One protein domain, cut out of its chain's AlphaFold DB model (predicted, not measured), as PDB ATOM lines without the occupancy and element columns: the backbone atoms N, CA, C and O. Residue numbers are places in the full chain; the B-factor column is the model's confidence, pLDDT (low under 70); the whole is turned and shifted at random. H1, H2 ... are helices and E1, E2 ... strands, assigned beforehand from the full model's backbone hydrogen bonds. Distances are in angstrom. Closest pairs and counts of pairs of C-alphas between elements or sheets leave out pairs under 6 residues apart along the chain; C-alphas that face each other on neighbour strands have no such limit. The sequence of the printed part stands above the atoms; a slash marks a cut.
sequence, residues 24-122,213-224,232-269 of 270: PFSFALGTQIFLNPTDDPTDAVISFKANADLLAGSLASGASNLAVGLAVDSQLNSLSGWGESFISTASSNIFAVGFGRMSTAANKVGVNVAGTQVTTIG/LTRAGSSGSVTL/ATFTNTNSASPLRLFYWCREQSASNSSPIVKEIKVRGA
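What this domain is: This is residues 24 to 122, 213 to 224 and 232 to 269 of the 270 residues of an uncharacterized protein of Aestuariivita sp (UniProt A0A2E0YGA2). Two antiparallel sheets of five strands each, E5 E4 E3 E2 E9 and E8 E7 E6 E1 E10, stand face to face as a sandwich, their strands running nearly in line but their planes 36 degrees apart. Two short helices, H1 and H2, lie on the far face of the first sheet, away from the second. The printed part has 149 residues, with elements in the order E1 E2 H1 H2 E3 E4 E5 E6 E7 E8 E9 E10. It is mostly strand, with 71 residues, under half, in named elements; it is compact, with a radius of gyration of the C-alphas of 14.7 A, and spans 45 by 31 by 28 A.

How they stand to each other: The strongly twisted sheet runs E5, residues 116 to 122, E4, 105 to 113, E3, 94 to 102, E2, 66 to 72, and E9, 243 to 249. E3, E4 and E5 form a meander, each strand the antiparallel neighbour of the one before, through hairpins E3-E4 and E4-E5. E4 bends by 81 degrees at residue 108. Pairs within hydrogen-bond range are N 109 and O 121 for E5 and E4, 2.9 A; N 98 and O 112 for E4 and E3, 2.8 A; N 97 and O 68 for E3 and E2, 2.8 A; and N 67 and O 248 for E2 and E9, 2.8 A. Residues 24 to 25 pair antiparallel with 247 to 248 of E9. H2, residues 84 to 88, is on this sheet over E3, at a height over the sheet of 8.0 A. H1, residues 73 to 76, is on the same face at a height over the sheet of 7.9 A, over none of the strands. H2 has its O i to N i+4 pair within hydrogen-bond range; H1 is too short for one. The other sheet runs E8, 232 to 234, E7, 222 to 224, E6, 213 to 215, E1, 44 to 50, and E10, 261 to 267. Here N 224 and O 232 are 2.9 A apart, N 214 and O 223 2.9 A, N 46 and O 213 2.9 A, and N 47 and O 265 2.8 A; E6 and E7 form a hairpin. Between the sheets, the closest C-alphas of E5 and E8 are those of Val 118 and Ala 232, 6.5 A apart.

Where its parts are: E1 begins at C-alpha 44 (-23.539, -9.273, -26.587) and is 19.6 A long. E3 measures 23.3 A, E9 19.6 A, E2 18.8 A, E4 18.7 A, E5 17.8 A and E10 17.1 A. E10 ends at C-alpha 267 (-18.179, -7.795, -27.702).

The domain as a whole: The farthest C-alphas, of Asp 39 and Thr 104, are 46.0 A apart. Residues 123 to 212 and 225 to 231 are not printed; the C-alpha gaps are 19.9 A and 5.0 A. The links E1 to E2 and E9 to E10 are long. Confidence is under 70 at residues 24 to 37, 56 to 61, 251 to 264 and 268 to 269.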
ATOM      1  N   PRO A  24     -21.712  -1.700  -4.950       62.31
ATOM      2  CA  PRO A  24     -21.757  -1.757  -6.391       62.31
ATOM      3  C   PRO A  24     -20.657  -0.892  -7.016       62.31
ATOM      4  O   PRO A  24     -20.428   0.245  -6.601       62.31
ATOM      5  N   PHE A  25     -20.069  -1.377  -8.104       63.75
ATOM      6  CA  PHE A  25     -19.219  -0.595  -8.994       63.75
ATOM      7  C   PHE A  25     -19.659  -0.824 -10.442       63.75
ATOM      8  O   PHE A  25     -19.369  -1.853 -11.051       63.75
ATOM      9  N   SER A  26     -20.328   0.154 -11.046       57.19
ATOM     10  CA  SER A  26     -20.472   0.140 -12.500       57.19
ATOM     11  C   SER A  26     -19.206   0.726 -13.099       57.19
ATOM     12  O   SER A  26     -18.791   1.832 -12.760       57.19
ATOM     13  N   PHE A  27     -18.564  -0.028 -13.979       58.91
ATOM     14  CA  PHE A  27     -17.514   0.511 -14.818       58.91
ATOM     15  C   PHE A  27     -18.037   0.499 -16.250       58.91
ATOM     16  O   PHE A  27     -18.409  -0.537 -16.795       58.91
ATOM     17  N   ALA A  28     -18.098   1.672 -16.868       50.59
ATOM     18  CA  ALA A  28     -18.306   1.756 -18.300       50.59
ATOM     19  C   ALA A  28     -16.926   1.655 -18.952       50.59
ATOM     20  O   ALA A  28     -16.173   2.627 -18.942       50.59
ATOM     21  N   LEU A  29     -16.581   0.499 -19.527       51.84
ATOM     22  CA  LEU A  29     -15.399   0.374 -20.394       51.84
ATOM     23  C   LEU A  29     -15.651   1.084 -21.734       51.84
ATOM     24  O   LEU A  29     -15.621   0.437 -22.772       51.84
ATOM     25  N   GLY A  30     -16.026   2.368 -21.732       48.41
ATOM     26  CA  GLY A  30     -16.299   3.156 -22.943       48.41
ATOM     27  C   GLY A  30     -17.310   2.563 -23.940       48.41
ATOM     28  O   GLY A  30     -17.474   3.115 -25.018       48.41
ATOM     29  N   THR A  31     -17.982   1.458 -23.612       52.44
ATOM     30  CA  THR A  31     -18.809   0.667 -24.524       52.44
ATOM     31  C   THR A  31     -20.113   0.363 -23.809       52.44
ATOM     32  O   THR A  31     -20.210  -0.501 -22.939       52.44
ATOM     33  N   GLN A  32     -21.139   1.142 -24.136       64.12
ATOM     34  CA  GLN A  32     -22.486   0.598 -24.072       64.12
ATOM     35  C   GLN A  32     -22.491  -0.588 -25.041       64.12
ATOM     36  O   GLN A  32     -22.076  -0.449 -26.190       64.12
ATOM     37  N   ILE A  33     -22.844  -1.766 -24.547       63.91
ATOM     38  CA  ILE A  33     -22.965  -2.955 -25.379       63.91
ATOM     39  C   ILE A  33     -24.427  -2.999 -25.829       63.91
ATOM     40  O   ILE A  33     -25.318  -2.645 -25.054       63.91
ATOM     41  N   PHE A  34     -24.693  -3.409 -27.069       68.50
ATOM     42  CA  PHE A  34     -26.037  -3.337 -27.649       68.50
ATOM     43  C   PHE A  34     -26.577  -1.907 -27.770       68.50
ATOM     44  O   PHE A  34     -27.721  -1.636 -27.407       68.50
ATOM     45  N   LEU A  35     -25.769  -0.985 -28.284       67.62
ATOM     46  CA  LEU A  35     -26.234   0.342 -28.696       67.62
ATOM     47  C   LEU A  35     -27.177   0.235 -29.899       67.62
ATOM     48  O   LEU A  35     -28.320   0.683 -29.829       67.62
ATOM     49  N   ASN A  36     -26.718  -0.450 -30.949       68.19
ATOM     50  CA  ASN A  36     -27.470  -0.693 -32.174       68.19
ATOM     51  C   ASN A  36     -27.741  -2.193 -32.325       68.19
ATOM     52  O   ASN A  36     -27.016  -2.879 -33.032       68.19
ATOM     53  N   PRO A  37     -28.771  -2.755 -31.667       65.06
ATOM     54  CA  PRO A  37     -29.030  -4.198 -31.650       65.06
ATOM     55  C   PRO A  37     -29.219  -4.897 -33.005       65.06
ATOM     56  O   PRO A  37     -29.362  -6.120 -33.042       65.06
ATOM     57  N   THR A  38     -29.289  -4.126 -34.083       71.31
ATOM     58  CA  THR A  38     -29.399  -4.578 -35.468       71.31
ATOM     59  C   THR A  38     -28.051  -4.735 -36.172       71.31
ATOM     60  O   THR A  38     -28.028  -5.318 -37.253       71.31
ATOM     61  N   ASP A  39     -26.961  -4.227 -35.594       75.19
ATOM     62  CA  ASP A  39     -25.629  -4.242 -36.203       75.19
ATOM     63  C   ASP A  39     -24.905  -5.572 -35.949       75.19
ATOM     64  O   ASP A  39     -25.218  -6.303 -35.009       75.19
ATOM     65  N   ASP A  40     -23.932  -5.895 -36.803       72.38
ATOM     66  CA  ASP A  40     -23.115  -7.108 -36.699       72.38
ATOM     67  C   ASP A  40     -21.871  -6.852 -35.816       72.38
ATOM     68  O   ASP A  40     -21.142  -5.887 -36.066       72.38
ATOM     69  N   PRO A  41     -21.576  -7.688 -34.800       73.44
ATOM     70  CA  PRO A  41     -22.343  -8.846 -34.346       73.44
ATOM     71  C   PRO A  41     -23.580  -8.462 -33.536       73.44
ATOM     72  O   PRO A  41     -23.509  -7.663 -32.605       73.44
ATOM     73  N   THR A  42     -24.700  -9.129 -33.826       78.94
ATOM     74  CA  THR A  42     -25.995  -8.876 -33.173       78.94
ATOM     75  C   THR A  42     -26.080  -9.442 -31.754       78.94
ATOM     76  O   THR A  42     -27.154  -9.442 -31.166       78.94
ATOM     77  N   ASP A  43     -25.015 -10.037 -31.217       82.69
ATOM     78  CA  ASP A  43     -24.969 -10.599 -29.866       82.69
ATOM     79  C   ASP A  43     -24.197  -9.688 -28.905       82.69
ATOM     80  O   ASP A  43     -23.351  -8.911 -29.324       82.69
ATOM     81  N   ALA A  44     -24.463  -9.780 -27.601       83.75
ATOM     82  CA  ALA A  44     -23.539  -9.273 -26.587       83.75
ATOM     83  C   ALA A  44     -22.918 -10.441 -25.884       83.75
ATOM     84  O   ALA A  44     -23.613 -11.332 -25.401       83.75
ATOM     85  N   VAL A  45     -21.608 -10.371 -25.760       86.69
ATOM     86  CA  VAL A  45     -20.812 -11.392 -25.120       86.69
ATOM     87  C   VAL A  45     -19.898 -10.715 -24.120       86.69
ATOM     88  O   VAL A  45     -19.152  -9.795 -24.459       86.69
ATOM     89  N   ILE A  46     -19.928 -11.210 -22.888       88.50
ATOM     90  CA  ILE A  46     -18.881 -10.966 -21.904       88.50
ATOM     91  C   ILE A  46     -18.235 -12.302 -21.603       88.50
ATOM     92  O   ILE A  46     -18.922 -13.248 -21.231       88.50
ATOM     93  N   SER A  47     -16.917 -12.376 -21.722       89.56
ATOM     94  CA  SER A  47     -16.142 -13.508 -21.220       89.56
ATOM     95  C   SER A  47     -15.222 -13.057 -20.104       89.56
ATOM     96  O   SER A  47     -14.563 -12.025 -20.234       89.56
ATOM     97  N   PHE A  48     -15.174 -13.818 -19.017       87.88
ATOM     98  CA  PHE A  48     -14.367 -13.472 -17.860       87.88
ATOM     99  C   PHE A  48     -13.899 -14.689 -17.061       87.88
ATOM    100  O   PHE A  48     -14.447 -15.785 -17.176       87.88
ATOM    101  N   LYS A  49     -12.878 -14.472 -16.230       87.38
ATOM    102  CA  LYS A  49     -12.341 -15.458 -15.281       87.38
ATOM    103  C   LYS A  49     -12.444 -14.931 -13.857       87.38
ATOM    104  O   LYS A  49     -12.211 -13.743 -13.630       87.38
ATOM    105  N   ALA A  50     -12.722 -15.814 -12.904       83.19
ATOM    106  CA  ALA A  50     -12.770 -15.482 -11.482       83.19
ATOM    107  C   ALA A  50     -11.648 -16.193 -10.719       83.19
ATOM    108  O   ALA A  50     -11.463 -17.399 -10.861       83.19
ATOM    109  N   ASN A  51     -10.921 -15.457  -9.876       84.25
ATOM    110  CA  ASN A  51      -9.971 -16.057  -8.946       84.25
ATOM    111  C   ASN A  51     -10.675 -16.495  -7.654       84.25
ATOM    112  O   ASN A  51     -10.987 -15.664  -6.799       84.25
ATOM    113  N   ALA A  52     -10.880 -17.804  -7.498       84.25
ATOM    114  CA  ALA A  52     -11.566 -18.387  -6.345       84.25
ATOM    115  C   ALA A  52     -10.868 -18.112  -4.997       84.25
ATOM    116  O   ALA A  52     -11.532 -18.060  -3.957       84.25
ATOM    117  N   ASP A  53      -9.548 -17.906  -4.994       83.19
ATOM    118  CA  ASP A  53      -8.783 -17.712  -3.756       83.19
ATOM    119  C   ASP A  53      -9.055 -16.362  -3.105       83.19
ATOM    120  O   ASP A  53      -9.049 -16.261  -1.877       83.19
ATOM    121  N   LEU A  54      -9.343 -15.342  -3.918       75.44
ATOM    122  CA  LEU A  54      -9.544 -13.979  -3.435       75.44
ATOM    123  C   LEU A  54     -10.911 -13.781  -2.783       75.44
ATOM    124  O   LEU A  54     -11.074 -12.812  -2.061       75.44
ATOM    125  N   LEU A  55     -11.859 -14.704  -2.972       74.62
ATOM    126  CA  LEU A  55     -13.179 -14.639  -2.349       74.62
ATOM    127  C   LEU A  55     -13.128 -15.141  -0.893       74.62
ATOM    128  O   LEU A  55     -12.905 -16.335  -0.630       74.62
ATOM    129  N   ALA A  56     -13.370 -14.234   0.059       61.56
ATOM    130  CA  ALA A  56     -13.557 -14.537   1.486       61.56
ATOM    131  C   ALA A  56     -15.048 -14.451   1.906       61.56
ATOM    132  O   ALA A  56     -15.911 -14.317   1.048       61.56
ATOM    133  N   GLY A  57     -15.361 -14.615   3.198       60.22
ATOM    134  CA  GLY A  57     -16.749 -14.599   3.719       60.22
ATOM    135  C   GLY A  57     -17.502 -15.932   3.563       60.22
ATOM    136  O   GLY A  57     -17.204 -16.716   2.680       60.22
ATOM    137  N   SER A  58     -18.390 -16.320   4.480       67.25
ATOM    138  CA  SER A  58     -19.102 -17.619   4.431       67.25
ATOM    139  C   SER A  58     -20.577 -17.377   4.139       67.25
ATOM    140  O   SER A  58     -21.267 -16.824   4.993       67.25
ATOM    141  N   LEU A  59     -21.054 -17.751   2.949       68.69
ATOM    142  CA  LEU A  59     -22.431 -17.488   2.536       68.69
ATOM    143  C   LEU A  59     -23.252 -18.776   2.409       68.69
ATOM    144  O   LEU A  59     -22.727 -19.867   2.168       68.69
ATOM    145  N   ALA A  60     -24.568 -18.629   2.583       67.44
ATOM    146  CA  ALA A  60     -25.535 -19.670   2.256       67.44
ATOM    147  C   ALA A  60     -25.567 -19.932   0.737       67.44
ATOM    148  O   ALA A  60     -25.161 -19.089  -0.065       67.44
ATOM    149  N   SER A  61     -26.067 -21.102   0.331       68.81
ATOM    150  CA  SER A  61     -26.227 -21.435  -1.092       68.81
ATOM    151  C   SER A  61     -27.117 -20.413  -1.811       68.81
ATOM    152  O   SER A  61     -28.105 -19.952  -1.243       68.81
ATOM    153  N   GLY A  62     -26.763 -20.053  -3.049       70.00
ATOM    154  CA  GLY A  62     -27.499 -19.077  -3.862       70.00
ATOM    155  C   GLY A  62     -27.203 -17.605  -3.547       70.00
ATOM    156  O   GLY A  62     -27.478 -16.738  -4.380       70.00
ATOM    157  N   ALA A  63     -26.586 -17.308  -2.400       80.69
ATOM    158  CA  ALA A  63     -26.113 -15.969  -2.066       80.69
ATOM    159  C   ALA A  63     -24.755 -15.681  -2.722       80.69
ATOM    160  O   ALA A  63     -23.936 -16.580  -2.933       80.69
ATOM    161  N   SER A  64     -24.521 -14.411  -3.056       84.75
ATOM    162  CA  SER A  64     -23.313 -13.971  -3.754       84.75
ATOM    163  C   SER A  64     -22.694 -12.782  -3.032       84.75
ATOM    164  O   SER A  64     -23.401 -11.835  -2.714       84.75
ATOM    165  N   ASN A  65     -21.381 -12.820  -2.808       79.69
ATOM    166  CA  ASN A  65     -20.585 -11.697  -2.295       79.69
ATOM    167  C   ASN A  65     -19.894 -10.916  -3.421       79.69
ATOM    168  O   ASN A  65     -19.326  -9.856  -3.176       79.69
ATOM    169  N   LEU A  66     -19.930 -11.445  -4.642       84.19
ATOM    170  CA  LEU A  66     -19.420 -10.844  -5.863       84.19
ATOM    171  C   LEU A  66     -20.435 -11.097  -6.978       84.19
ATOM    172  O   LEU A  66     -21.011 -12.179  -7.050       84.19
ATOM    173  N   ALA A  67     -20.603 -10.154  -7.896       88.19
ATOM    174  CA  ALA A  67     -21.260 -10.404  -9.165       88.19
ATOM    175  C   ALA A  67     -20.641  -9.597 -10.303       88.19
ATOM    176  O   ALA A  67     -20.198  -8.463 -10.123       88.19
ATOM    177  N   VAL A  68     -20.666 -10.192 -11.490       88.06
ATOM    178  CA  VAL A  68     -20.383  -9.538 -12.772       88.06
ATOM    179  C   VAL A  68     -21.546  -9.839 -13.699       88.06
ATOM    180  O   VAL A  68     -22.077 -10.948 -13.686       88.06
ATOM    181  N   GLY A  69     -21.961  -8.879 -14.514       90.31
ATOM    182  CA  GLY A  69     -23.056  -9.134 -15.438       90.31
ATOM    183  C   GLY A  69     -23.416  -7.959 -16.320       90.31
ATOM    184  O   GLY A  69     -22.692  -6.969 -16.403       90.31
ATOM    185  N   LEU A  70     -24.566  -8.088 -16.972       88.00
ATOM    186  CA  LEU A  70     -25.177  -7.030 -17.773       88.00
ATOM    187  C   LEU A  70     -26.393  -6.472 -17.049       88.00
ATOM    188  O   LEU A  70     -27.180  -7.230 -16.487       88.00
ATOM    189  N   ALA A  71     -26.581  -5.164 -17.116       88.00
ATOM    190  CA  ALA A  71     -27.812  -4.516 -16.701       88.00
ATOM    191  C   ALA A  71     -28.216  -3.452 -17.719       88.00
ATOM    192  O   ALA A  71     -27.368  -2.852 -18.382       88.00
ATOM    193  N   VAL A  72     -29.517  -3.213 -17.840       84.75
ATOM    194  CA  VAL A  72     -30.036  -2.072 -18.606       84.75
ATOM    195  C   VAL A  72     -29.702  -0.768 -17.876       84.75
ATOM    196  O   VAL A  72     -29.618  -0.735 -16.644       84.75
ATOM    197  N   ASP A  73     -29.567   0.322 -18.628       79.69
ATOM    198  CA  ASP A  73     -29.186   1.642 -18.104       79.69
ATOM    199  C   ASP A  73     -30.035   2.104 -16.905       79.69
ATOM    200  O   ASP A  73     -29.505   2.547 -15.887       79.69
ATOM    201  N   SER A  74     -31.355   1.909 -16.974       81.88
ATOM    202  CA  SER A  74     -32.278   2.340 -15.921       81.88
ATOM    203  C   SER A  74     -32.055   1.642 -14.578       81.88
ATOM    204  O   SER A  74     -32.293   2.254 -13.539       81.88
ATOM    205  N   GLN A  75     -31.560   0.400 -14.569       85.75
ATOM    206  CA  GLN A  75     -31.223  -0.300 -13.324       85.75
ATOM    207  C   GLN A  75     -29.932   0.236 -12.710       85.75
ATOM    208  O   GLN A  75     -29.791   0.277 -11.493       85.75
ATOM    209  N   LEU A  76     -28.988   0.688 -13.533       80.25
ATOM    210  CA  LEU A  76     -27.744   1.268 -13.035       80.25
ATOM    211  C   LEU A  76     -27.953   2.646 -12.397       80.25
ATOM    212  O   LEU A  76     -27.133   3.077 -11.593       80.25
ATOM    213  N   ASN A  77     -29.080   3.309 -12.660       78.62
ATOM    214  CA  ASN A  77     -29.443   4.539 -11.951       78.62
ATOM    215  C   ASN A  77     -29.806   4.292 -10.476       78.62
ATOM    216  O   ASN A  77     -29.717   5.214  -9.669       78.62
ATOM    217  N   SER A  78     -30.182   3.062 -10.100       80.56
ATOM    218  CA  SER A  78     -30.444   2.671  -8.705       80.56
ATOM    219  C   SER A  78     -29.257   1.970  -8.046       80.56
ATOM    220  O   SER A  78     -29.395   1.429  -6.948       80.56
ATOM    221  N   LEU A  79     -28.091   1.987  -8.701       74.31
ATOM    222  CA  LEU A  79     -26.925   1.191  -8.343       74.31
ATOM    223  C   LEU A  79     -26.538   1.330  -6.868       74.31
ATOM    224  O   LEU A  79     -26.305   0.324  -6.215       74.31
ATOM    225  N   SER A  80     -26.549   2.543  -6.309       72.00
ATOM    226  CA  SER A  80     -26.194   2.792  -4.903       72.00
ATOM    227  C   SER A  80     -27.070   2.065  -3.874       72.00
ATOM    228  O   SER A  80     -26.694   2.010  -2.709       72.00
ATOM    229  N   GLY A  81     -28.238   1.550  -4.271       76.38
ATOM    230  CA  GLY A  81     -29.147   0.786  -3.413       76.38
ATOM    231  C   GLY A  81     -29.078  -0.732  -3.605       76.38
ATOM    232  O   GLY A  81     -29.898  -1.444  -3.030       76.38
ATOM    233  N   TRP A  82     -28.166  -1.244  -4.436       83.06
ATOM    234  CA  TRP A  82     -28.092  -2.678  -4.718       83.06
ATOM    235  C   TRP A  82     -27.474  -3.448  -3.551       83.06
ATOM    236  O   TRP A  82     -26.309  -3.239  -3.213       83.06
ATOM    237  N   GLY A  83     -28.229  -4.407  -3.020       81.25
ATOM    238  CA  GLY A  83     -27.741  -5.405  -2.066       81.25
ATOM    239  C   GLY A  83     -27.802  -6.832  -2.614       81.25
ATOM    240  O   GLY A  83     -28.229  -7.067  -3.747       81.25
ATOM    241  N   GLU A  84     -27.427  -7.806  -1.787       81.19
ATOM    242  CA  GLU A  84     -27.404  -9.233  -2.157       81.19
ATOM    243  C   GLU A  84     -28.707  -9.752  -2.768       81.19
ATOM    244  O   GLU A  84     -28.686 -10.501  -3.748       81.19
ATOM    245  N   SER A  85     -29.852  -9.366  -2.199       84.06
ATOM    246  CA  SER A  85     -31.171  -9.785  -2.687       84.06
ATOM    247  C   SER A  85     -31.429  -9.289  -4.105       84.06
ATOM    248  O   SER A  85     -32.041  -9.987  -4.908       84.06
ATOM    249  N   PHE A  86     -30.909  -8.112  -4.447       86.00
ATOM    250  CA  PHE A  86     -31.050  -7.520  -5.768       86.00
ATOM    251  C   PHE A  86     -30.243  -8.286  -6.825       86.00
ATOM    252  O   PHE A  86     -30.723  -8.512  -7.931       86.00
ATOM    253  N   ILE A  87     -29.045  -8.749  -6.458       87.00
ATOM    254  CA  ILE A  87     -28.176  -9.573  -7.312       87.00
ATOM    255  C   ILE A  87     -28.709 -10.997  -7.479       87.00
ATOM    256  O   ILE A  87     -28.593 -11.594  -8.548       87.00
ATOM    257  N   SER A  88     -29.274 -11.560  -6.413       87.06
ATOM    258  CA  SER A  88     -29.755 -12.942  -6.391       87.06
ATOM    259  C   SER A  88     -31.190 -13.101  -6.903       87.06
ATOM    260  O   SER A  88     -31.596 -14.215  -7.202       87.06
ATOM    261  N   THR A  89     -31.967 -12.032  -7.070       88.69
ATOM    262  CA  THR A  89     -33.343 -12.146  -7.581       88.69
ATOM    263  C   THR A  89     -33.371 -12.178  -9.109       88.69
ATOM    264  O   THR A  89     -32.702 -11.393  -9.779       88.69
ATOM    265  N   ALA A  90     -34.182 -13.074  -9.682       89.62
ATOM    266  CA  ALA A  90     -34.408 -13.116 -11.123       89.62
ATOM    267  C   ALA A  90     -34.960 -11.772 -11.633       89.62
ATOM    268  O   ALA A  90     -35.941 -11.251 -11.104       89.62
ATOM    269  N   SER A  91     -34.373 -11.236 -12.702       89.12
ATOM    270  CA  SER A  91     -34.744  -9.941 -13.272       89.12
ATOM    271  C   SER A  91     -34.767 -10.020 -14.791       89.12
ATOM    272  O   SER A  91     -33.954 -10.718 -15.386       89.12
ATOM    273  N   SER A  92     -35.680  -9.281 -15.424       88.25
ATOM    274  CA  SER A  92     -35.683  -9.098 -16.882       88.25
ATOM    275  C   SER A  92     -34.655  -8.077 -17.367       88.25
ATOM    276  O   SER A  92     -34.387  -7.994 -18.562       88.25
ATOM    277  N   ASN A  93     -34.093  -7.306 -16.435       88.38
ATOM    278  CA  ASN A  93     -33.250  -6.145 -16.686       88.38
ATOM    279  C   ASN A  93     -31.805  -6.324 -16.200       88.38
ATOM    280  O   ASN A  93     -30.983  -5.432 -16.409       88.38
ATOM    281  N   ILE A  94     -31.521  -7.414 -15.480       88.94
ATOM    282  CA  ILE A  94     -30.234  -7.677 -14.832       88.94
ATOM    283  C   ILE A  94     -29.890  -9.143 -15.033       88.94
ATOM    284  O   ILE A  94     -30.652 -10.037 -14.667       88.94
ATOM    285  N   PHE A  95     -28.704  -9.372 -15.574       91.88
ATOM    286  CA  PHE A  95     -28.168 -10.682 -15.894       91.88
ATOM    287  C   PHE A  95     -26.886 -10.890 -15.091       91.88
ATOM    288  O   PHE A  95     -25.778 -10.823 -15.623       91.88
ATOM    289  N   ALA A  96     -27.050 -11.044 -13.776       92.19
ATOM    290  CA  ALA A  96     -25.953 -11.198 -12.833       92.19
ATOM    291  C   ALA A  96     -25.420 -12.635 -12.823       92.19
ATOM    292  O   ALA A  96     -26.180 -13.587 -12.631       92.19
ATOM    293  N   VAL A  97     -24.104 -12.776 -12.960       94.19
ATOM    294  CA  VAL A  97     -23.371 -13.988 -12.596       94.19
ATOM    295  C   VAL A  97     -22.745 -13.738 -11.234       94.19
ATOM    296  O   VAL A  97     -21.782 -12.978 -11.104       94.19
ATOM    297  N   GLY A  98     -23.350 -14.334 -10.215       91.25
ATOM    298  CA  GLY A  98     -22.925 -14.213  -8.833       91.25
ATOM    299  C   GLY A  98     -21.866 -15.246  -8.463       91.25
ATOM    300  O   GLY A  98     -21.854 -16.356  -8.985       91.25
ATOM    301  N   PHE A  99     -21.000 -14.894  -7.525       88.88
ATOM    302  CA  PHE A  99     -20.041 -15.784  -6.891       88.88
ATOM    303  C   PHE A  99     -20.217 -15.682  -5.381       88.88
ATOM    304  O   PHE A  99     -20.435 -14.590  -4.860       88.88
ATOM    305  N   GLY A 100     -20.131 -16.811  -4.684       85.50
ATOM    306  CA  GLY A 100     -20.225 -16.861  -3.226       85.50
ATOM    307  C   GLY A 100     -19.449 -18.044  -2.667       85.50
ATOM    308  O   GLY A 100     -19.613 -19.174  -3.126       85.50
ATOM    309  N   ARG A 101     -18.583 -17.813  -1.676       80.44
ATOM    310  CA  ARG A 101     -17.880 -18.915  -1.000       80.44
ATOM    311  C   ARG A 101     -18.884 -19.742  -0.197       80.44
ATOM    312  O   ARG A 101     -19.694 -19.197   0.551       80.44
ATOM    313  N   MET A 102     -18.806 -21.062  -0.343       82.19
ATOM    314  CA  MET A 102     -19.769 -21.979   0.260       82.19
ATOM    315  C   MET A 102     -19.443 -22.228   1.733       82.19
ATOM    316  O   MET A 102     -18.334 -22.646   2.067       82.19
ATOM    317  N   SER A 103     -20.421 -22.025   2.619       77.19
ATOM    318  CA  SER A 103     -20.251 -22.243   4.063       77.19
ATOM    319  C   SER A 103     -19.976 -23.696   4.455       77.19
ATOM    320  O   SER A 103     -19.298 -23.950   5.448       77.19
ATOM    321  N   THR A 104     -20.458 -24.647   3.658       80.50
ATOM    322  CA  THR A 104     -20.300 -26.092   3.871       80.50
ATOM    323  C   THR A 104     -19.174 -26.716   3.041       80.50
ATOM    324  O   THR A 104     -18.911 -27.907   3.172       80.50
ATOM    325  N   ALA A 105     -18.496 -25.929   2.196       84.25
ATOM    326  CA  ALA A 105     -17.401 -26.379   1.336       84.25
ATOM    327  C   ALA A 105     -16.399 -25.233   1.115       84.25
ATOM    328  O   ALA A 105     -16.405 -24.568   0.082       84.25
ATOM    329  N   ALA A 106     -15.541 -24.977   2.106       83.06
ATOM    330  CA  ALA A 106     -14.679 -23.788   2.147       83.06
ATOM    331  C   ALA A 106     -13.650 -23.693   0.997       83.06
ATOM    332  O   ALA A 106     -13.174 -22.596   0.685       83.06
ATOM    333  N   ASN A 107     -13.324 -24.821   0.359       88.62
ATOM    334  CA  ASN A 107     -12.468 -24.912  -0.826       88.62
ATOM    335  C   ASN A 107     -13.233 -24.721  -2.151       88.62
ATOM    336  O   ASN A 107     -12.622 -24.786  -3.217       88.62
ATOM    337  N   LYS A 108     -14.545 -24.464  -2.103       90.75
ATOM    338  CA  LYS A 108     -15.394 -24.185  -3.264       90.75
ATOM    339  C   LYS A 108     -15.967 -22.773  -3.211       90.75
ATOM    340  O   LYS A 108     -16.331 -22.235  -2.163       90.75
ATOM    341  N   VAL A 109     -16.104 -22.196  -4.395       90.69
ATOM    342  CA  VAL A 109     -16.895 -20.994  -4.643       90.69
ATOM    343  C   VAL A 109     -18.070 -21.401  -5.521       90.69
ATOM    344  O   VAL A 109     -17.881 -21.964  -6.597       90.69
ATOM    345  N   GLY A 110     -19.282 -21.135  -5.050       91.56
ATOM    346  CA  GLY A 110     -20.499 -21.289  -5.829       91.56
ATOM    347  C   GLY A 110     -20.598 -20.199  -6.885       91.56
ATOM    348  O   GLY A 110     -20.292 -19.039  -6.614       91.56
ATOM    349  N   VAL A 111     -21.035 -20.586  -8.075       93.50
ATOM    350  CA  VAL A 111     -21.422 -19.686  -9.158       93.50
ATOM    351  C   VAL A 111     -22.936 -19.714  -9.228       93.50
ATOM    352  O   VAL A 111     -23.534 -20.783  -9.357       93.50
ATOM    353  N   ASN A 112     -23.552 -18.545  -9.117       93.31
ATOM    354  CA  ASN A 112     -24.984 -18.400  -8.941       93.31
ATOM    355  C   ASN A 112     -25.592 -17.586 -10.082       93.31
ATOM    356  O   ASN A 112     -25.023 -16.594 -10.537       93.31
ATOM    357  N   VAL A 113     -26.789 -17.977 -10.499       93.69
ATOM    358  CA  VAL A 113     -27.628 -17.233 -11.440       93.69
ATOM    359  C   VAL A 113     -29.028 -17.185 -10.854       93.69
ATOM    360  O   VAL A 113     -29.578 -18.228 -10.506       93.69
ATOM    361  N   ALA A 114     -29.589 -15.979 -10.717       91.06
ATOM    362  CA  ALA A 114     -30.938 -15.770 -10.179       91.06
ATOM    363  C   ALA A 114     -31.201 -16.557  -8.872       91.06
ATOM    364  O   ALA A 114     -32.222 -17.230  -8.725       91.06
ATOM    365  N   GLY A 115     -30.228 -16.527  -7.951       89.25
ATOM    366  CA  GLY A 115     -30.357 -17.110  -6.612       89.25
ATOM    367  C   GLY A 115     -30.178 -18.625  -6.570       89.25
ATOM    368  O   GLY A 115     -30.273 -19.229  -5.507       89.25
ATOM    369  N   THR A 116     -29.879 -19.247  -7.710       91.69
ATOM    370  CA  THR A 116     -29.607 -20.682  -7.817       91.69
ATOM    371  C   THR A 116     -28.122 -20.907  -8.054       91.69
ATOM    372  O   THR A 116     -27.547 -20.293  -8.951       91.69
ATOM    373  N   GLN A 117     -27.498 -21.805  -7.286       93.25
ATOM    374  CA  GLN A 117     -26.145 -22.276  -7.587       93.25
ATOM    375  C   GLN A 117     -26.181 -23.169  -8.831       93.25
ATOM    376  O   GLN A 117     -26.833 -24.211  -8.827       93.25
ATOM    377  N   VAL A 118     -25.475 -22.765  -9.884       94.75
ATOM    378  CA  VAL A 118     -25.462 -23.454 -11.186       94.75
ATOM    379  C   VAL A 118     -24.190 -24.267 -11.418       94.75
ATOM    380  O   VAL A 118     -24.192 -25.214 -12.195       94.75
ATOM    381  N   THR A 119     -23.093 -23.918 -10.744       94.69
ATOM    382  CA  THR A 119     -21.842 -24.692 -10.720       94.69
ATOM    383  C   THR A 119     -20.985 -24.239  -9.539       94.69
ATOM    384  O   THR A 119     -21.320 -23.280  -8.840       94.69
ATOM    385  N   THR A 120     -19.844 -24.891  -9.335       93.19
ATOM    386  CA  THR A 120     -18.774 -24.421  -8.452       93.19
ATOM    387  C   THR A 120     -17.470 -24.212  -9.220       93.19
ATOM    388  O   THR A 120     -17.286 -24.793 -10.290       93.19
ATOM    389  N   ILE A 121     -16.562 -23.430  -8.642       93.00
ATOM    390  CA  ILE A 121     -15.133 -23.389  -8.984       93.00
ATOM    391  C   ILE A 121     -14.306 -23.713  -7.737       93.00
ATOM    392  O   ILE A 121     -14.706 -23.390  -6.613       93.00
ATOM    393  N   GLY A 122     -13.167 -24.374  -7.928       93.25
ATOM    394  CA  GLY A 122     -12.279 -24.775  -6.841       93.25
ATOM    395  C   GLY A 122     -11.276 -23.689  -6.465       93.25
ATOM    396  O   GLY A 122     -10.730 -23.014  -7.339       93.25
ATOM    397  N   LEU A 213     -21.014 -14.991 -20.583       93.88
ATOM    398  CA  LEU A 213     -22.389 -14.509 -20.574       93.88
ATOM    399  C   LEU A 213     -22.725 -13.993 -21.971       93.88
ATOM    400  O   LEU A 213     -22.090 -13.053 -22.446       93.88
ATOM    401  N   THR A 214     -23.722 -14.596 -22.613       91.69
ATOM    402  CA  THR A 214     -24.164 -14.213 -23.958       91.69
ATOM    403  C   THR A 214     -25.612 -13.777 -23.932       91.69
ATOM    404  O   THR A 214     -26.443 -14.485 -23.370       91.69
ATOM    405  N   ARG A 215     -25.923 -12.661 -24.588       89.25
ATOM    406  CA  ARG A 215     -27.272 -12.263 -24.979       89.25
ATOM    407  C   ARG A 215     -27.392 -12.369 -26.497       89.25
ATOM    408  O   ARG A 215     -26.750 -11.611 -27.217       89.25
ATOM    409  N   ALA A 216     -28.197 -13.320 -26.968       86.94
ATOM    410  CA  ALA A 216     -28.431 -13.539 -28.392       86.94
ATOM    411  C   ALA A 216     -29.420 -12.505 -28.948       86.94
ATOM    412  O   ALA A 216     -30.596 -12.531 -28.585       86.94
ATOM    413  N   GLY A 217     -28.983 -11.613 -29.838       80.62
ATOM    414  CA  GLY A 217     -29.869 -10.582 -30.382       80.62
ATOM    415  C   GLY A 217     -30.334  -9.567 -29.333       80.62
ATOM    416  O   GLY A 217     -30.021  -9.653 -28.144       80.62
ATOM    417  N   SER A 218     -31.170  -8.630 -29.770       74.69
ATOM    418  CA  SER A 218     -31.758  -7.605 -28.900       74.69
ATOM    419  C   SER A 218     -32.663  -8.178 -27.806       74.69
ATOM    420  O   SER A 218     -32.705  -7.654 -26.696       74.69
ATOM    421  N   SER A 219     -33.383  -9.263 -28.109       76.38
ATOM    422  CA  SER A 219     -34.439  -9.820 -27.260       76.38
ATOM    423  C   SER A 219     -34.306 -11.317 -26.981       76.38
ATOM    424  O   SER A 219     -35.176 -11.869 -26.317       76.38
ATOM    425  N   GLY A 220     -33.270 -11.994 -27.484       81.44
ATOM    426  CA  GLY A 220     -33.165 -13.449 -27.372       81.44
ATOM    427  C   GLY A 220     -32.680 -13.927 -26.007       81.44
ATOM    428  O   GLY A 220     -32.633 -13.171 -25.036       81.44
ATOM    429  N   SER A 221     -32.335 -15.211 -25.941       88.50
ATOM    430  CA  SER A 221     -31.896 -15.862 -24.707       88.50
ATOM    431  C   SER A 221     -30.643 -15.201 -24.131       88.50
ATOM    432  O   SER A 221     -29.737 -14.811 -24.876       88.50
ATOM    433  N   VAL A 222     -30.584 -15.107 -22.799       92.31
ATOM    434  CA  VAL A 222     -29.342 -14.824 -22.080       92.31
ATOM    435  C   VAL A 222     -28.858 -16.124 -21.454       92.31
ATOM    436  O   VAL A 222     -29.566 -16.732 -20.651       92.31
ATOM    437  N   THR A 223     -27.648 -16.549 -21.795       94.81
ATOM    438  CA  THR A 223     -27.066 -17.807 -21.318       94.81
ATOM    439  C   THR A 223     -25.726 -17.571 -20.652       94.81
ATOM    440  O   THR A 223     -24.898 -16.825 -21.176       94.81
ATOM    441  N   LEU A 224     -25.490 -18.265 -19.542       97.19
ATOM    442  CA  LEU A 224     -24.166 -18.409 -18.955       97.19
ATOM    443  C   LEU A 224     -23.563 -19.728 -19.422       97.19
ATOM    444  O   LEU A 224     -24.153 -20.794 -19.231       97.19
ATOM    445  N   ALA A 232     -26.401 -22.188 -17.420       96.44
ATOM    446  CA  ALA A 232     -27.618 -21.504 -17.010       96.44
ATOM    447  C   ALA A 232     -28.247 -20.742 -18.176       96.44
ATOM    448  O   ALA A 232     -27.552 -20.243 -19.062       96.44
ATOM    449  N   THR A 233     -29.569 -20.604 -18.133       94.62
ATOM    450  CA  THR A 233     -30.334 -19.712 -19.008       94.62
ATOM    451  C   THR A 233     -31.171 -18.794 -18.131       94.62
ATOM    452  O   THR A 233     -31.895 -19.271 -17.258       94.62
ATOM    453  N   PHE A 234     -31.081 -17.485 -18.349       91.62
ATOM    454  CA  PHE A 234     -31.957 -16.532 -17.677       91.62
ATOM    455  C   PHE A 234     -33.328 -16.596 -18.350       91.62
ATOM    456  O   PHE A 234     -33.451 -16.426 -19.562       91.62
ATOM    457  N   THR A 235     -34.364 -16.858 -17.562       80.06
ATOM    458  CA  THR A 235     -35.730 -17.081 -18.058       80.06
ATOM    459  C   THR A 235     -36.513 -15.785 -18.258       80.06
ATOM    460  O   THR A 235     -37.435 -15.742 -19.068       80.06
ATOM    461  N   ASN A 236     -36.118 -14.713 -17.571       73.62
ATOM    462  CA  ASN A 236     -36.708 -13.387 -17.696       73.62
ATOM    463  C   ASN A 236     -35.765 -12.528 -18.538       73.62
ATOM    464  O   ASN A 236     -34.722 -12.114 -18.046       73.62
ATOM    465  N   THR A 237     -36.091 -12.269 -19.801       75.31
ATOM    466  CA  THR A 237     -35.296 -11.382 -20.665       75.31
ATOM    467  C   THR A 237     -36.211 -10.361 -21.335       75.31
ATOM    468  O   THR A 237     -37.367 -10.656 -21.633       75.31
ATOM    469  N   ASN A 238     -35.728  -9.134 -21.540       76.50
ATOM    470  CA  ASN A 238     -36.453  -8.103 -22.286       76.50
ATOM    471  C   ASN A 238     -35.556  -7.437 -23.331       76.50
ATOM    472  O   ASN A 238     -34.334  -7.516 -23.246       76.50
ATOM    473  N   SER A 239     -36.148  -6.766 -24.314       76.25
ATOM    474  CA  SER A 239     -35.412  -6.140 -25.417       76.25
ATOM    475  C   SER A 239     -34.797  -4.774 -25.082       76.25
ATOM    476  O   SER A 239     -34.545  -3.987 -25.992       76.25
ATOM    477  N   ALA A 240     -34.632  -4.434 -23.799       77.25
ATOM    478  CA  ALA A 240     -34.165  -3.111 -23.407       77.25
ATOM    479  C   ALA A 240     -32.667  -2.931 -23.695       77.25
ATOM    480  O   ALA A 240     -31.843  -3.814 -23.447       77.25
ATOM    481  N   SER A 241     -32.337  -1.750 -24.209       72.12
ATOM    482  CA  SER A 241     -31.006  -1.301 -24.616       72.12
ATOM    483  C   SER A 241     -30.805   0.153 -24.144       72.12
ATOM    484  O   SER A 241     -31.799   0.870 -23.981       72.12
ATOM    485  N   PRO A 242     -29.558   0.599 -23.888       76.19
ATOM    486  CA  PRO A 242     -28.313  -0.168 -23.985       76.19
ATOM    487  C   PRO A 242     -28.102  -1.099 -22.785       76.19
ATOM    488  O   PRO A 242     -28.557  -0.818 -21.671       76.19
ATOM    489  N   LEU A 243     -27.370  -2.195 -23.005       81.56
ATOM    490  CA  LEU A 243     -26.853  -3.029 -21.924       81.56
ATOM    491  C   LEU A 243     -25.471  -2.527 -21.512       81.56
ATOM    492  O   LEU A 243     -24.622  -2.166 -22.328       81.56
ATOM    493  N   ARG A 244     -25.222  -2.512 -20.211       82.75
ATOM    494  CA  ARG A 244     -23.945  -2.093 -19.650       82.75
ATOM    495  C   ARG A 244     -23.418  -3.156 -18.709       82.75
ATOM    496  O   ARG A 244     -24.175  -3.808 -17.991       82.75
ATOM    497  N   LEU A 245     -22.103  -3.298 -18.721       83.00
ATOM    498  CA  LEU A 245     -21.388  -4.147 -17.788       83.00
ATOM    499  C   LEU A 245     -21.420  -3.527 -16.387       83.00
ATOM    500  O   LEU A 245     -21.245  -2.319 -16.223       83.00
ATOM    501  N   PHE A 246     -21.624  -4.365 -15.378       83.50
ATOM    502  CA  PHE A 246     -21.472  -3.980 -13.982       83.50
ATOM    503  C   PHE A 246     -20.611  -4.985 -13.224       83.50
ATOM    504  O   PHE A 246     -20.502  -6.158 -13.593       83.50
ATOM    505  N   TYR A 247     -20.054  -4.509 -12.117       82.19
ATOM    506  CA  TYR A 247     -19.461  -5.318 -11.069       82.19
ATOM    507  C   TYR A 247     -20.083  -4.927  -9.734       82.19
ATOM    508  O   TYR A 247     -20.443  -3.779  -9.489       82.19
ATOM    509  N   TRP A 248     -20.261  -5.893  -8.855       83.25
ATOM    510  CA  TRP A 248     -20.832  -5.665  -7.538       83.25
ATOM    511  C   TRP A 248     -20.115  -6.560  -6.537       83.25
ATOM    512  O   TRP A 248     -19.811  -7.705  -6.858       83.25
ATOM    513  N   CYS A 249     -19.818  -6.057  -5.343       78.12
ATOM    514  CA  CYS A 249     -19.203  -6.842  -4.279       78.12
ATOM    515  C   CYS A 249     -19.704  -6.415  -2.895       78.12
ATOM    516  O   CYS A 249     -19.928  -5.234  -2.669       78.12
ATOM    517  N   ARG A 250     -19.818  -7.352  -1.953       70.56
ATOM    518  CA  ARG A 250     -20.307  -7.108  -0.582       70.56
ATOM    519  C   ARG A 250     -19.234  -6.880   0.481       70.56
ATOM    520  O   ARG A 250     -19.524  -6.428   1.580       70.56
ATOM    521  N   GLU A 251     -17.991  -7.252   0.221       64.88
ATOM    522  CA  GLU A 251     -16.964  -7.243   1.263       64.88
ATOM    523  C   GLU A 251     -15.642  -6.687   0.718       64.88
ATOM    524  O   GLU A 251     -15.348  -6.817  -0.472       64.88
ATOM    525  N   GLN A 252     -14.791  -6.145   1.605       50.91
ATOM    526  CA  GLN A 252     -13.376  -5.825   1.324       50.91
ATOM    527  C   GLN A 252     -12.580  -7.055   0.825       50.91
ATOM    528  O   GLN A 252     -11.503  -6.929   0.237       50.91
ATOM    529  N   SER A 253     -13.151  -8.248   0.992       47.09
ATOM    530  CA  SER A 253     -12.751  -9.566   0.494       47.09
ATOM    531  C   SER A 253     -12.648  -9.703  -1.032       47.09
ATOM    532  O   SER A 253     -12.802 -10.803  -1.549       47.09
ATOM    533  N   ALA A 254     -12.408  -8.625  -1.776       49.16
ATOM    534  CA  ALA A 254     -12.038  -8.703  -3.182       49.16
ATOM    535  C   ALA A 254     -10.524  -8.802  -3.414       49.16
ATOM    536  O   ALA A 254     -10.104  -9.047  -4.540       49.16
ATOM    537  N   SER A 255      -9.731  -8.678  -2.341       47.00
ATOM    538  CA  SER A 255      -8.282  -8.436  -2.288       47.00
ATOM    539  C   SER A 255      -7.960  -6.971  -2.009       47.00
ATOM    540  O   SER A 255      -8.504  -6.053  -2.614       47.00
ATOM    541  N   ASN A 256      -6.989  -6.768  -1.124       46.25
ATOM    542  CA  ASN A 256      -6.342  -5.483  -0.873       46.25
ATOM    543  C   ASN A 256      -5.302  -5.108  -1.951       46.25
ATOM    544  O   ASN A 256      -4.709  -4.035  -1.866       46.25
ATOM    545  N   SER A 257      -5.037  -5.990  -2.923       45.25
ATOM    546  CA  SER A 257      -3.873  -5.890  -3.815       45.25
ATOM    547  C   SER A 257      -4.092  -6.378  -5.256       45.25
ATOM    548  O   SER A 257      -3.219  -6.163  -6.094       45.25
ATOM    549  N   SER A 258      -5.204  -7.041  -5.602       51.09
ATOM    550  CA  SER A 258      -5.420  -7.596  -6.956       51.09
ATOM    551  C   SER A 258      -6.899  -7.772  -7.324       51.09
ATOM    552  O   SER A 258      -7.674  -8.218  -6.492       51.09
ATOM    553  N   PRO A 259      -7.325  -7.521  -8.572       57.38
ATOM    554  CA  PRO A 259      -8.719  -7.732  -8.965       57.38
ATOM    555  C   PRO A 259      -9.111  -9.225  -8.927       57.38
ATOM    556  O   PRO A 259      -8.366 -10.081  -9.409       57.38
ATOM    557  N   ILE A 260     -10.302  -9.545  -8.391       65.06
ATOM    558  CA  ILE A 260     -10.853 -10.922  -8.399       65.06
ATOM    559  C   ILE A 260     -11.105 -11.402  -9.828       65.06
ATOM    560  O   ILE A 260     -10.854 -12.563 -10.160       65.06
ATOM    561  N   VAL A 261     -11.614 -10.502 -10.670       65.75
ATOM    562  CA  VAL A 261     -11.898 -10.762 -12.078       65.75
ATOM    563  C   VAL A 261     -10.650 -10.396 -12.871       65.75
ATOM    564  O   VAL A 261     -10.299  -9.223 -12.973       65.75
ATOM    565  N   LYS A 262      -9.940 -11.408 -13.372       60.22
ATOM    566  CA  LYS A 262      -8.581 -11.232 -13.917       60.22
ATOM    567  C   LYS A 262      -8.536 -10.961 -15.417       60.22
ATOM    568  O   LYS A 262      -7.540 -10.455 -15.918       60.22
ATOM    569  N   GLU A 263      -9.609 -11.281 -16.127       67.44
ATOM    570  CA  GLU A 263      -9.740 -11.062 -17.563       67.44
ATOM    571  C   GLU A 263     -11.203 -10.741 -17.847       67.44
ATOM    572  O   GLU A 263     -12.076 -11.468 -17.378       67.44
ATOM    573  N   ILE A 264     -11.473  -9.665 -18.588       69.75
ATOM    574  CA  ILE A 264     -12.808  -9.350 -19.102       69.75
ATOM    575  C   ILE A 264     -12.660  -9.012 -20.579       69.75
ATOM    576  O   ILE A 264     -11.933  -8.089 -20.946       69.75
ATOM    577  N   LYS A 265     -13.354  -9.763 -21.427       77.44
ATOM    578  CA  LYS A 265     -13.473  -9.506 -22.862       77.44
ATOM    579  C   LYS A 265     -14.929  -9.208 -23.163       77.44
ATOM    580  O   LYS A 265     -15.800  -9.969 -22.751       77.44
ATOM    581  N   VAL A 266     -15.176  -8.115 -23.872       78.75
ATOM    582  CA  VAL A 266     -16.520  -7.686 -24.263       78.75
ATOM    583  C   VAL A 266     -16.625  -7.610 -25.779       78.75
ATOM    584  O   VAL A 266     -15.672  -7.227 -26.456       78.75
ATOM    585  N   ARG A 267     -17.787  -7.981 -26.304       80.06
ATOM    586  CA  ARG A 267     -18.179  -7.795 -27.702       80.06
ATOM    587  C   ARG A 267     -19.671  -7.501 -27.746       80.06
ATOM    588  O   ARG A 267     -20.422  -8.099 -26.981       80.06
ATOM    589  N   GLY A 268     -20.093  -6.632 -28.651       69.88
ATOM    590  CA  GLY A 268     -21.468  -6.625 -29.126       69.88
ATOM    591  C   GLY A 268     -21.756  -5.505 -30.104       69.88
ATOM    592  O   GLY A 268     -20.824  -4.821 -30.523       69.88
ATOM    593  N   ALA A 269     -23.026  -5.348 -30.459       60.91
ATOM    594  CA  ALA A 269     -23.465  -4.360 -31.437       60.91
ATOM    595  C   ALA A 269     -23.300  -2.925 -30.884       60.91
ATOM    596  O   ALA A 269     -23.893  -2.595 -29.847       60.91
TER     597      ALA A 269